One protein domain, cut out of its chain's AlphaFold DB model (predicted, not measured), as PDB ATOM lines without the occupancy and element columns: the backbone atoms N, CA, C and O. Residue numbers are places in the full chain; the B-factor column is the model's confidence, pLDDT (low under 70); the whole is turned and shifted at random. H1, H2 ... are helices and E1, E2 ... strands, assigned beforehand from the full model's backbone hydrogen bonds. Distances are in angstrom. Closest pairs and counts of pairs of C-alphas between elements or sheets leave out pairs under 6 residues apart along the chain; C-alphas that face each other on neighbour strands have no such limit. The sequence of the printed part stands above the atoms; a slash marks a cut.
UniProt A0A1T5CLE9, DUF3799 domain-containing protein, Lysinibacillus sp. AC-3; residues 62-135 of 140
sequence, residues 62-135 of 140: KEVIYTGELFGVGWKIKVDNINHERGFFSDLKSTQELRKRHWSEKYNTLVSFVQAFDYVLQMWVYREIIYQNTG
ATOM      1  N   LYS A  62     240.182 296.132 185.198       97.69
ATOM      2  CA  LYS A  62     240.558 297.177 186.156       97.69
ATOM      3  C   LYS A  62     239.595 298.348 186.119       97.69
ATOM      4  O   LYS A  62     239.156 298.743 185.043       97.69
ATOM      5  N   GLU A  63     239.320 298.911 187.295       96.94
ATOM      6  CA  GLU A  63     238.610 300.187 187.464       96.94
ATOM      7  C   GLU A  63     237.242 300.237 186.743       96.94
ATOM      8  O   GLU A  63     236.835 301.260 186.182       96.94
ATOM      9  N   VAL A  64     236.503 299.122 186.762       98.06
ATOM     10  CA  VAL A  64     235.246 298.967 186.015       98.06
ATOM     11  C   VAL A  64     234.106 299.698 186.713       98.06
ATOM     12  O   VAL A  64     233.847 299.510 187.904       98.06
ATOM     13  N   ILE A  65     233.380 300.523 185.959       98.44
ATOM     14  CA  ILE A  65     232.226 301.267 186.465       98.44
ATOM     15  C   ILE A  65     230.948 300.475 186.202       98.44
ATOM     16  O   ILE A  65     230.651 300.128 185.062       98.44
ATOM     17  N   TYR A  66     230.144 300.298 187.248       98.56
ATOM     18  CA  TYR A  66     228.773 299.810 187.125       98.56
ATOM     19  C   TYR A  66     227.787 300.812 187.710       98.56
ATOM     20  O   TYR A  66     228.104 301.586 188.618       98.56
ATOM     21  N   THR A  67     226.563 300.765 187.203       98.69
ATOM     22  CA  THR A  67     225.433 301.540 187.709       98.69
ATOM     23  C   THR A  67     224.276 300.610 188.012       98.69
ATOM     24  O   THR A  67     224.089 299.618 187.314       98.69
ATOM     25  N   GLY A  68     223.490 300.929 189.029       98.44
ATOM     26  CA  GLY A  68     222.323 300.139 189.404       98.44
ATOM     27  C   GLY A  68     221.346 300.953 190.234       98.44
ATOM     28  O   GLY A  68     221.512 302.163 190.384       98.44
ATOM     29  N   GLU A  69     220.344 300.292 190.794       98.50
ATOM     30  CA  GLU A  69     219.367 300.910 191.684       98.50
ATOM     31  C   GLU A  69     219.336 300.172 193.022       98.50
ATOM     32  O   GLU A  69     219.245 298.946 193.069       98.50
ATOM     33  N   LEU A  70     219.402 300.919 194.123       98.19
ATOM     34  CA  LEU A  70     219.179 300.399 195.470       98.19
ATOM     35  C   LEU A  70     218.211 301.331 196.185       98.19
ATOM     36  O   LEU A  70     218.420 302.544 196.222       98.19
ATOM     37  N   PHE A  71     217.164 300.753 196.773       97.38
ATOM     38  CA  PHE A  71     216.157 301.480 197.553       97.38
ATOM     39  C   PHE A  71     215.483 302.632 196.781       97.38
ATOM     40  O   PHE A  71     215.203 303.683 197.352       97.38
ATOM     41  N   GLY A  72     215.235 302.446 195.477       97.69
ATOM     42  CA  GLY A  72     214.608 303.455 194.613       97.69
ATOM     43  C   GLY A  72     215.528 304.613 194.210       97.69
ATOM     44  O   GLY A  72     215.048 305.625 193.702       97.69
ATOM     45  N   VAL A  73     216.836 304.504 194.461       98.31
ATOM     46  CA  VAL A  73     217.841 305.523 194.126       98.31
ATOM     47  C   VAL A  73     218.870 304.922 193.180       98.31
ATOM     48  O   VAL A  73     219.286 303.783 193.372       98.31
ATOM     49  N   GLY A  74     219.306 305.687 192.177       98.44
ATOM     50  CA  GLY A  74     220.390 305.289 191.280       98.44
ATOM     51  C   GLY A  74     221.757 305.363 191.965       98.44
ATOM     52  O   GLY A  74     222.111 306.378 192.564       98.44
ATOM     53  N   TRP A  75     222.544 304.300 191.840       98.50
ATOM     54  CA  TRP A  75     223.891 304.174 192.388       98.50
ATOM     55  C   TRP A  75     224.919 303.965 191.283       98.50
ATOM     56  O   TRP A  75     224.624 303.420 190.219       98.50
ATOM     57  N   LYS A  76     226.157 304.366 191.574       98.38
ATOM     58  CA  LYS A  76     227.335 304.097 190.751       98.38
ATOM     59  C   LYS A  76     228.456 303.567 191.632       98.38
ATOM     60  O   LYS A  76     228.731 304.145 192.683       98.38
ATOM     61  N   ILE A  77     229.119 302.516 191.171       98.38
ATOM     62  CA  ILE A  77     230.319 301.947 191.789       98.38
ATOM     63  C   ILE A  77     231.472 301.976 190.792       98.38
ATOM     64  O   ILE A  77     231.247 302.025 189.583       98.38
ATOM     65  N   LYS A  78     232.698 301.927 191.308       98.00
ATOM     66  CA  LYS A  78     233.904 301.695 190.520       98.00
ATOM     67  C   LYS A  78     234.691 300.593 191.214       98.00
ATOM     68  O   LYS A  78     235.106 300.777 192.351       98.00
ATOM     69  N   VAL A  79     234.778 299.439 190.570       97.56
ATOM     70  CA  VAL A  79     235.392 298.227 191.112       97.56
ATOM     71  C   VAL A  79     236.852 298.212 190.686       97.56
ATOM     72  O   VAL A  79     237.123 298.227 189.489       97.56
ATOM     73  N   ASP A  80     237.783 298.172 191.640       97.38
ATOM     74  CA  ASP A  80     239.218 298.230 191.326       97.38
ATOM     75  C   ASP A  80     239.653 297.059 190.440       97.38
ATOM     76  O   ASP A  80     240.431 297.237 189.503       97.38
ATOM     77  N   ASN A  81     239.142 295.857 190.726       97.62
ATOM     78  CA  ASN A  81     239.424 294.657 189.953       97.62
ATOM     79  C   ASN A  81     238.240 293.679 189.939       97.62
ATOM     80  O   ASN A  81     237.697 293.340 190.992       97.62
ATOM     81  N   ILE A  82     237.882 293.154 188.765       97.75
ATOM     82  CA  ILE A  82     236.827 292.143 188.621       97.75
ATOM     83  C   ILE A  82     237.225 291.023 187.656       97.75
ATOM     84  O   ILE A  82     237.653 291.261 186.530       97.75
ATOM     85  N   ASN A  83     237.059 289.775 188.095       97.50
ATOM     86  CA  ASN A  83     237.299 288.588 187.287       97.50
ATOM     87  C   ASN A  83     235.981 287.872 186.996       97.50
ATOM     88  O   ASN A  83     235.455 287.121 187.819       97.50
ATOM     89  N   HIS A  84     235.446 288.092 185.799       96.50
ATOM     90  CA  HIS A  84     234.207 287.455 185.374       96.50
ATOM     91  C   HIS A  84     234.355 285.940 185.196       96.50
ATOM     92  O   HIS A  84     233.465 285.196 185.595       96.50
ATOM     93  N   GLU A  85     235.458 285.440 184.650       95.56
ATOM     94  CA  GLU A  85     235.625 283.997 184.435       95.56
ATOM     95  C   GLU A  85     235.572 283.212 185.755       95.56
ATOM     96  O   GLU A  85     234.863 282.212 185.861       95.56
ATOM     97  N   ARG A  86     236.269 283.713 186.780       94.94
ATOM     98  CA  ARG A  86     236.372 283.079 188.101       94.94
ATOM     99  C   ARG A  86     235.296 283.518 189.091       94.94
ATOM    100  O   ARG A  86     235.194 282.922 190.154       94.94
ATOM    101  N   GLY A  87     234.507 284.536 188.754       95.75
ATOM    102  CA  GLY A  87     233.379 284.984 189.565       95.75
ATOM    103  C   GLY A  87     233.772 285.661 190.878       95.75
ATOM    104  O   GLY A  87     233.055 285.489 191.855       95.75
ATOM    105  N   PHE A  88     234.863 286.435 190.914       96.31
ATOM    106  CA  PHE A  88     235.240 287.245 192.084       96.31
ATOM    107  C   PHE A  88     235.552 288.696 191.694       96.31
ATOM    108  O   PHE A  88     235.817 289.004 190.530       96.31
ATOM    109  N   PHE A  89     235.534 289.593 192.676       97.50
ATOM    110  CA  PHE A  89     236.021 290.965 192.544       97.50
ATOM    111  C   PHE A  89     236.799 291.357 193.799       97.50
ATOM    112  O   PHE A  89     236.627 290.751 194.855       97.50
ATOM    113  N   SER A  90     237.677 292.344 193.682       96.56
ATOM    114  CA  SER A  90     238.537 292.784 194.777       96.56
ATOM    115  C   SER A  90     238.689 294.301 194.793       96.56
ATOM    116  O   SER A  90     238.489 294.985 193.786       96.56
ATOM    117  N   ASP A  91     239.014 294.813 195.975       96.06
ATOM    118  CA  ASP A  91     239.245 296.228 196.234       96.06
ATOM    119  C   ASP A  91     240.576 296.375 196.992       96.06
ATOM    120  O   ASP A  91     240.846 295.657 197.964       96.06
ATOM    121  N   LEU A  92     241.441 297.261 196.498       95.19
ATOM    122  CA  LEU A  92     242.785 297.468 197.015       95.19
ATOM    123  C   LEU A  92     242.779 298.580 198.066       95.19
ATOM    124  O   LEU A  92     242.620 299.762 197.766       95.19
ATOM    125  N   LYS A  93     243.057 298.221 199.322       93.50
ATOM    126  CA  LYS A  93     243.172 299.184 200.427       93.50
ATOM    127  C   LYS A  93     244.593 299.252 200.972       93.50
ATOM    128  O   LYS A  93     245.200 298.239 201.308       93.50
ATOM    129  N   SER A  94     245.085 300.474 201.172       91.75
ATOM    130  CA  SER A  94     246.219 300.737 202.064       91.75
ATOM    131  C   SER A  94     245.701 301.145 203.441       91.75
ATOM    132  O   SER A  94     244.748 301.911 203.565       91.75
ATOM    133  N   THR A  95     246.321 300.618 204.492       90.56
ATOM    134  CA  THR A  95     245.997 300.947 205.883       90.56
ATOM    135  C   THR A  95     247.280 301.031 206.699       90.56
ATOM    136  O   THR A  95     248.316 300.511 206.290       90.56
ATOM    137  N   GLN A  96     247.214 301.681 207.860       88.88
ATOM    138  CA  GLN A  96     248.356 301.808 208.765       88.88
ATOM    139  C   GLN A  96     248.854 300.435 209.239       88.88
ATOM    140  O   GLN A  96     250.057 300.209 209.318       88.88
ATOM    141  N   GLU A  97     247.932 299.532 209.583       91.94
ATOM    142  CA  GLU A  97     248.252 298.200 210.095       91.94
ATOM    143  C   GLU A  97     247.043 297.265 209.953       91.94
ATOM    144  O   GLU A  97     245.933 297.611 210.356       91.94
ATOM    145  N   LEU A  98     247.258 296.049 209.441       90.81
ATOM    146  CA  LEU A  98     246.184 295.067 209.234       90.81
ATOM    147  C   LEU A  98     245.595 294.509 210.540       90.81
ATOM    148  O   LEU A  98     244.410 294.187 210.600       90.81
ATOM    149  N   ARG A  99     246.419 294.365 211.585       94.56
ATOM    150  CA  ARG A  99     246.033 293.732 212.860       94.56
ATOM    151  C   ARG A  99     245.522 294.720 213.905       94.56
ATOM    152  O   ARG A  99     245.010 294.292 214.942       94.56
ATOM    153  N   LYS A 100     245.621 296.023 213.630       96.12
ATOM    154  CA  LYS A 100     245.144 297.066 214.532       96.12
ATOM    155  C   LYS A 100     243.641 296.920 214.758       96.12
ATOM    156  O   LYS A 100     242.854 296.718 213.831       96.12
ATOM    157  N   ARG A 101     243.251 297.014 216.028       96.69
ATOM    158  CA  ARG A 101     241.854 297.008 216.455       96.69
ATOM    159  C   ARG A 101     241.367 298.434 216.662       96.69
ATOM    160  O   ARG A 101     242.119 299.294 217.117       96.69
ATOM    161  N   HIS A 102     240.100 298.654 216.351       96.25
ATOM    162  CA  HIS A 102     239.424 299.935 216.500       96.25
ATOM    163  C   HIS A 102     238.237 299.754 217.439       96.25
ATOM    164  O   HIS A 102     237.512 298.770 217.320       96.25
ATOM    165  N   TRP A 103     238.032 300.681 218.370       97.75
ATOM    166  CA  TRP A 103     236.798 300.703 219.147       97.75
ATOM    167  C   TRP A 103     235.631 301.102 218.240       97.75
ATOM    168  O   TRP A 103     235.744 302.066 217.484       97.75
ATOM    169  N   SER A 104     234.533 300.348 218.287       97.06
ATOM    170  CA  SER A 104     233.321 300.635 217.526       97.06
ATOM    171  C   SER A 104     232.163 300.927 218.462       97.06
ATOM    172  O   SER A 104     231.721 300.040 219.185       97.06
ATOM    173  N   GLU A 105     231.611 302.134 218.363       96.19
ATOM    174  CA  GLU A 105     230.369 302.505 219.052       96.19
ATOM    175  C   GLU A 105     229.173 301.684 218.540       96.19
ATOM    176  O   GLU A 105     228.330 301.245 219.315       96.19
ATOM    177  N   LYS A 106     229.135 301.389 217.231       93.75
ATOM    178  CA  LYS A 106     228.073 300.600 216.577       93.75
ATOM    179  C   LYS A 106     227.945 299.187 217.150       93.75
ATOM    180  O   LYS A 106     226.835 298.679 217.275       93.75
ATOM    181  N   TYR A 107     229.073 298.551 217.461       94.94
ATOM    182  CA  TYR A 107     229.119 297.179 217.979       94.94
ATOM    183  C   TYR A 107     229.468 297.105 219.469       94.94
ATOM    184  O   TYR A 107     229.501 296.010 220.027       94.94
ATOM    185  N   ASN A 108     229.747 298.250 220.097       96.88
ATOM    186  CA  ASN A 108     230.212 298.380 221.477       96.88
ATOM    187  C   ASN A 108     231.375 297.423 221.820       96.88
ATOM    188  O   ASN A 108     231.371 296.745 222.848       96.88
ATOM    189  N   THR A 109     232.340 297.291 220.903       98.06
ATOM    190  CA  THR A 109     233.481 296.371 221.042       98.06
ATOM    191  C   THR A 109     234.648 296.751 220.124       98.06
ATOM    192  O   THR A 109     234.527 297.619 219.256       98.06
ATOM    193  N   LEU A 110     235.789 296.076 220.298       97.88
ATOM    194  CA  LEU A 110     236.938 296.171 219.402       97.88
ATOM    195  C   LEU A 110     236.695 295.383 218.110       97.88
ATOM    196  O   LEU A 110     236.441 294.179 218.134       97.88
ATOM    197  N   VAL A 111     236.860 296.051 216.974       97.38
ATOM    198  CA  VAL A 111     236.637 295.494 215.635       97.38
ATOM    199  C   VAL A 111     237.874 295.635 214.745       97.38
ATOM    200  O   VAL A 111     238.837 296.324 215.090       97.38
ATOM    201  N   SER A 112     237.891 294.933 213.607       96.31
ATOM    202  CA  SER A 112     238.925 295.122 212.579       96.31
ATOM    203  C   SER A 112     238.721 296.433 211.811       96.31
ATOM    204  O   SER A 112     237.631 297.009 211.827       96.31
ATOM    205  N   PHE A 113     239.744 296.876 211.075       95.00
ATOM    206  CA  PHE A 113     239.629 298.039 210.188       95.00
ATOM    207  C   PHE A 113     238.521 297.873 209.126       95.00
ATOM    208  O   PHE A 113     237.865 298.847 208.772       95.00
ATOM    209  N   VAL A 114     238.252 296.638 208.678       95.06
ATOM    210  CA  VAL A 114     237.184 296.317 207.710       95.06
ATOM    211  C   VAL A 114     235.808 296.728 208.231       95.06
ATOM    212  O   VAL A 114     235.000 297.287 207.496       95.06
ATOM    213  N   GLN A 115     235.540 296.467 209.510       95.56
ATOM    214  CA  GLN A 115     234.281 296.846 210.148       95.56
ATOM    215  C   GLN A 115     234.287 298.316 210.570       95.56
ATOM    216  O   GLN A 115     233.266 298.983 210.453       95.56
ATOM    217  N   ALA A 116     235.427 298.820 211.051       95.62
ATOM    218  CA  ALA A 116     235.555 300.201 211.509       95.62
ATOM    219  C   ALA A 116     235.315 301.228 210.394       95.62
ATOM    220  O   ALA A 116     234.826 302.318 210.671       95.62
ATOM    221  N   PHE A 117     235.656 300.878 209.152       94.56
ATOM    222  CA  PHE A 117     235.506 301.741 207.977       94.56
ATOM    223  C   PHE A 117     234.374 301.291 207.038       94.56
ATOM    224  O   PHE A 117     234.351 301.685 205.876       94.56
ATOM    225  N   ASP A 118     233.451 300.460 207.539       95.44
ATOM    226  CA  ASP A 118     232.250 299.982 206.835       95.44
ATOM    227  C   ASP A 118     232.517 299.338 205.452       95.44
ATOM    228  O   ASP A 118     231.651 299.319 204.574       95.44
ATOM    229  N   TYR A 119     233.679 298.708 205.254       95.88
ATOM    230  CA  TYR A 119     233.995 298.015 203.996       95.88
ATOM    231  C   TYR A 119     233.092 296.803 203.746       95.88
ATOM    232  O   TYR A 119     232.859 296.441 202.599       95.88
ATOM    233  N   VAL A 120     232.492 296.224 204.791       95.12
ATOM    234  CA  VAL A 120     231.443 295.200 204.630       95.12
ATOM    235  C   VAL A 120     230.247 295.755 203.846       95.12
ATOM    236  O   VAL A 120     229.741 295.090 202.944       95.12
ATOM    237  N   LEU A 121     229.816 296.984 204.156       95.69
ATOM    238  CA  LEU A 121     228.729 297.644 203.434       95.69
ATOM    239  C   LEU A 121     229.155 297.984 202.002       95.69
ATOM    240  O   LEU A 121     228.386 297.741 201.076       95.69
ATOM    241  N   GLN A 122     230.383 298.485 201.818       97.50
ATOM    242  CA  GLN A 122     230.937 298.754 200.487       97.50
ATOM    243  C   GLN A 122     230.872 297.499 199.600       97.50
ATOM    244  O   GLN A 122     230.326 297.554 198.499       97.50
ATOM    245  N   MET A 123     231.370 296.360 200.094       96.75
ATOM    246  CA  MET A 123     231.390 295.105 199.335       96.75
ATOM    247  C   MET A 123     229.985 294.569 199.060       96.75
ATOM    248  O   MET A 123     229.735 294.049 197.976       96.75
ATOM    249  N   TRP A 124     229.046 294.733 199.999       96.88
ATOM    250  CA  TRP A 124     227.649 294.356 199.779       96.88
ATOM    251  C   TRP A 124     227.005 295.176 198.651       96.88
ATOM    252  O   TRP A 124     226.424 294.594 197.737       96.88
ATOM    253  N   VAL A 125     227.175 296.505 198.661       98.00
ATOM    254  CA  VAL A 125     226.676 297.394 197.593       98.00
ATOM    255  C   VAL A 125     227.294 297.025 196.245       98.00
ATOM    256  O   VAL A 125     226.586 296.963 195.240       98.00
ATOM    257  N   TYR A 126     228.604 296.756 196.215       98.12
ATOM    258  CA  TYR A 126     229.302 296.398 194.979       98.12
ATOM    259  C   TYR A 126     228.762 295.087 194.418       98.12
ATOM    260  O   TYR A 126     228.383 295.030 193.251       98.12
ATOM    261  N   ARG A 127     228.651 294.061 195.266       97.81
ATOM    262  CA  ARG A 127     228.131 292.746 194.891       97.81
ATOM    263  C   ARG A 127     226.714 292.823 194.322       97.81
ATOM    264  O   ARG A 127     226.438 292.173 193.319       97.81
ATOM    265  N   GLU A 128     225.843 293.623 194.933       98.19
ATOM    266  CA  GLU A 128     224.461 293.788 194.473       98.19
ATOM    267  C   GLU A 128     224.390 294.496 193.114       98.19
ATOM    268  O   GLU A 128     223.717 294.034 192.196       98.19
ATOM    269  N   ILE A 129     225.142 295.582 192.927       98.56
ATOM    270  CA  ILE A 129     225.146 296.307 191.649       98.56
ATOM    271  C   ILE A 129     225.807 295.471 190.541       98.56
ATOM    272  O   ILE A 129     225.317 295.460 189.410       98.56
ATOM    273  N   ILE A 130     226.863 294.708 190.843       98.31
ATOM    274  CA  ILE A 130     227.451 293.746 189.896       98.31
ATOM    275  C   ILE A 130     226.412 292.688 189.500       98.31
ATOM    276  O   ILE A 130     226.290 292.373 188.315       98.31
ATOM    277  N   TYR A 131     225.630 292.163 190.448       98.25
ATOM    278  CA  TYR A 131     224.557 291.208 190.156       98.25
ATOM    279  C   TYR A 131     223.520 291.796 189.190       98.25
ATOM    280  O   TYR A 131     223.193 291.156 188.194       98.25
ATOM    281  N   GLN A 132     223.079 293.038 189.405       98.50
ATOM    282  CA  GLN A 132     222.134 293.714 188.506       98.50
ATOM    283  C   GLN A 132     222.659 293.848 187.066       98.50
ATOM    284  O   GLN A 132     221.873 293.796 186.122       98.50
ATOM    285  N   ASN A 133     223.976 293.991 186.884       98.31
ATOM    286  CA  ASN A 133     224.604 294.154 185.567       98.31
ATOM    287  C   ASN A 133     224.999 292.826 184.903       98.31
ATOM    288  O   ASN A 133     225.097 292.754 183.681       98.31
ATOM    289  N   THR A 134     225.251 291.777 185.689       97.38
ATOM    290  CA  THR A 134     225.814 290.507 185.190       97.38
ATOM    291  C   THR A 134     224.866 289.315 185.313       97.38
ATOM    292  O   THR A 134     225.132 288.262 184.736       97.38
ATOM    293  N   GLY A 135     223.776 289.446 186.073       97.69
ATOM    294  CA  GLY A 135     222.786 288.394 186.307       97.69
ATOM    295  C   GLY A 135     223.244 287.263 187.234       97.69
ATOM    296  O   GLY A 135     222.543 286.259 187.350       97.69
TER     297      GLY A 135
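This is residues 62 to 135 of the 140 residues of the protein "DUF3799 domain-containing protein" of Lysinibacillus sp. AC-3 (UniProt A0A1T5CLE9). A long two-stranded hairpin of E1 and E2, with E2 bending over near its end to pair with the short strand E3, forms a twisted sheet, and the long helix H2 packs on one face of it with residues 122 to 134. The first end of H2 points away from this sheet toward a small head made of the short hairpin E4 and E5 and the short helix H1, and the long link from E3 to E4 joins sheet and head. The printed part has 74 residues, with five named strands and then two named helices along the chain, in the order E1 E2 E3 E4 E5 H1 H2; both sheets, E1 - E2 - E3 and E4 - E5, are antiparallel, and the class is mixed, helices and strands. The whole is loose, with a radius of gyration of the C-alphas of 14.5 A and spans of 37 by 28 by 17 A.

E1, residues 62 to 70, E2, residues 73 to 83, and E3, residues 88 to 90, form a meander, each strand the antiparallel neighbour of the one before. The sheet is only just strongly twisted, with C-alphas up to 4.5 A off its best plane. E1 and E2 are a hairpin at 150 degrees, with N 66 and O 77 at 3.1 A and N 75 and O 68 at 2.8 A, within hydrogen-bond range. E2 bends by 83 degrees at residue 80; its pairing is staggered, with E1 over residues 73 to 81 and with E3 over residues 81 to 83. In the hairpin E2 and E3, N 83 and O 88 are 2.8 A apart. H2, residues 119 to 134, is on the sheet, with two layers, a helix on one face of a sheet. Its closest C-alphas to E1 are those of Gly 68 and Ile 129, 5.3 A apart, and to E2 those of Ile 77 and Tyr 126, 6.5 A apart. E3 and H2 are near each other, with 7 pairs of C-alphas within 10 A. H1, residues 113 to 116, is close to H2 but not clearly touching, with the closest C-alphas, Val 114 and Val 120, 6.6 A apart. E4, residues 102 to 104, and E5, residues 109 to 111, are a hairpin, with N 111 and O 102 at 2.8 A. The closest C-alphas of E4 and H1 are those of His 102 and Ala 116, 6.3 A apart. E4 and E5 are each apart from H2. In H2 every O i to N i+4 pair is within hydrogen-bond range; H1 is too short for such a pair.

E1 begins at C-alpha 62, (240.558, 297.177, 186.156), and is 23.5 A long; E2 is 26.7 A long. H2, 21.8 A long, ends at C-alpha 134, (225.814, 290.507, 185.190). E4 begins at C-alpha 102, (239.424, 299.935, 216.500).

The two C-alphas farthest apart are those of Glu 85 and Asn 108, at 40.1 A. The printed part has no cut. The link from E3 to E4, 11 residues, is long, and the other links are tight. The mean pLDDT of the printed part is 96.6, and no printed residue is under 70.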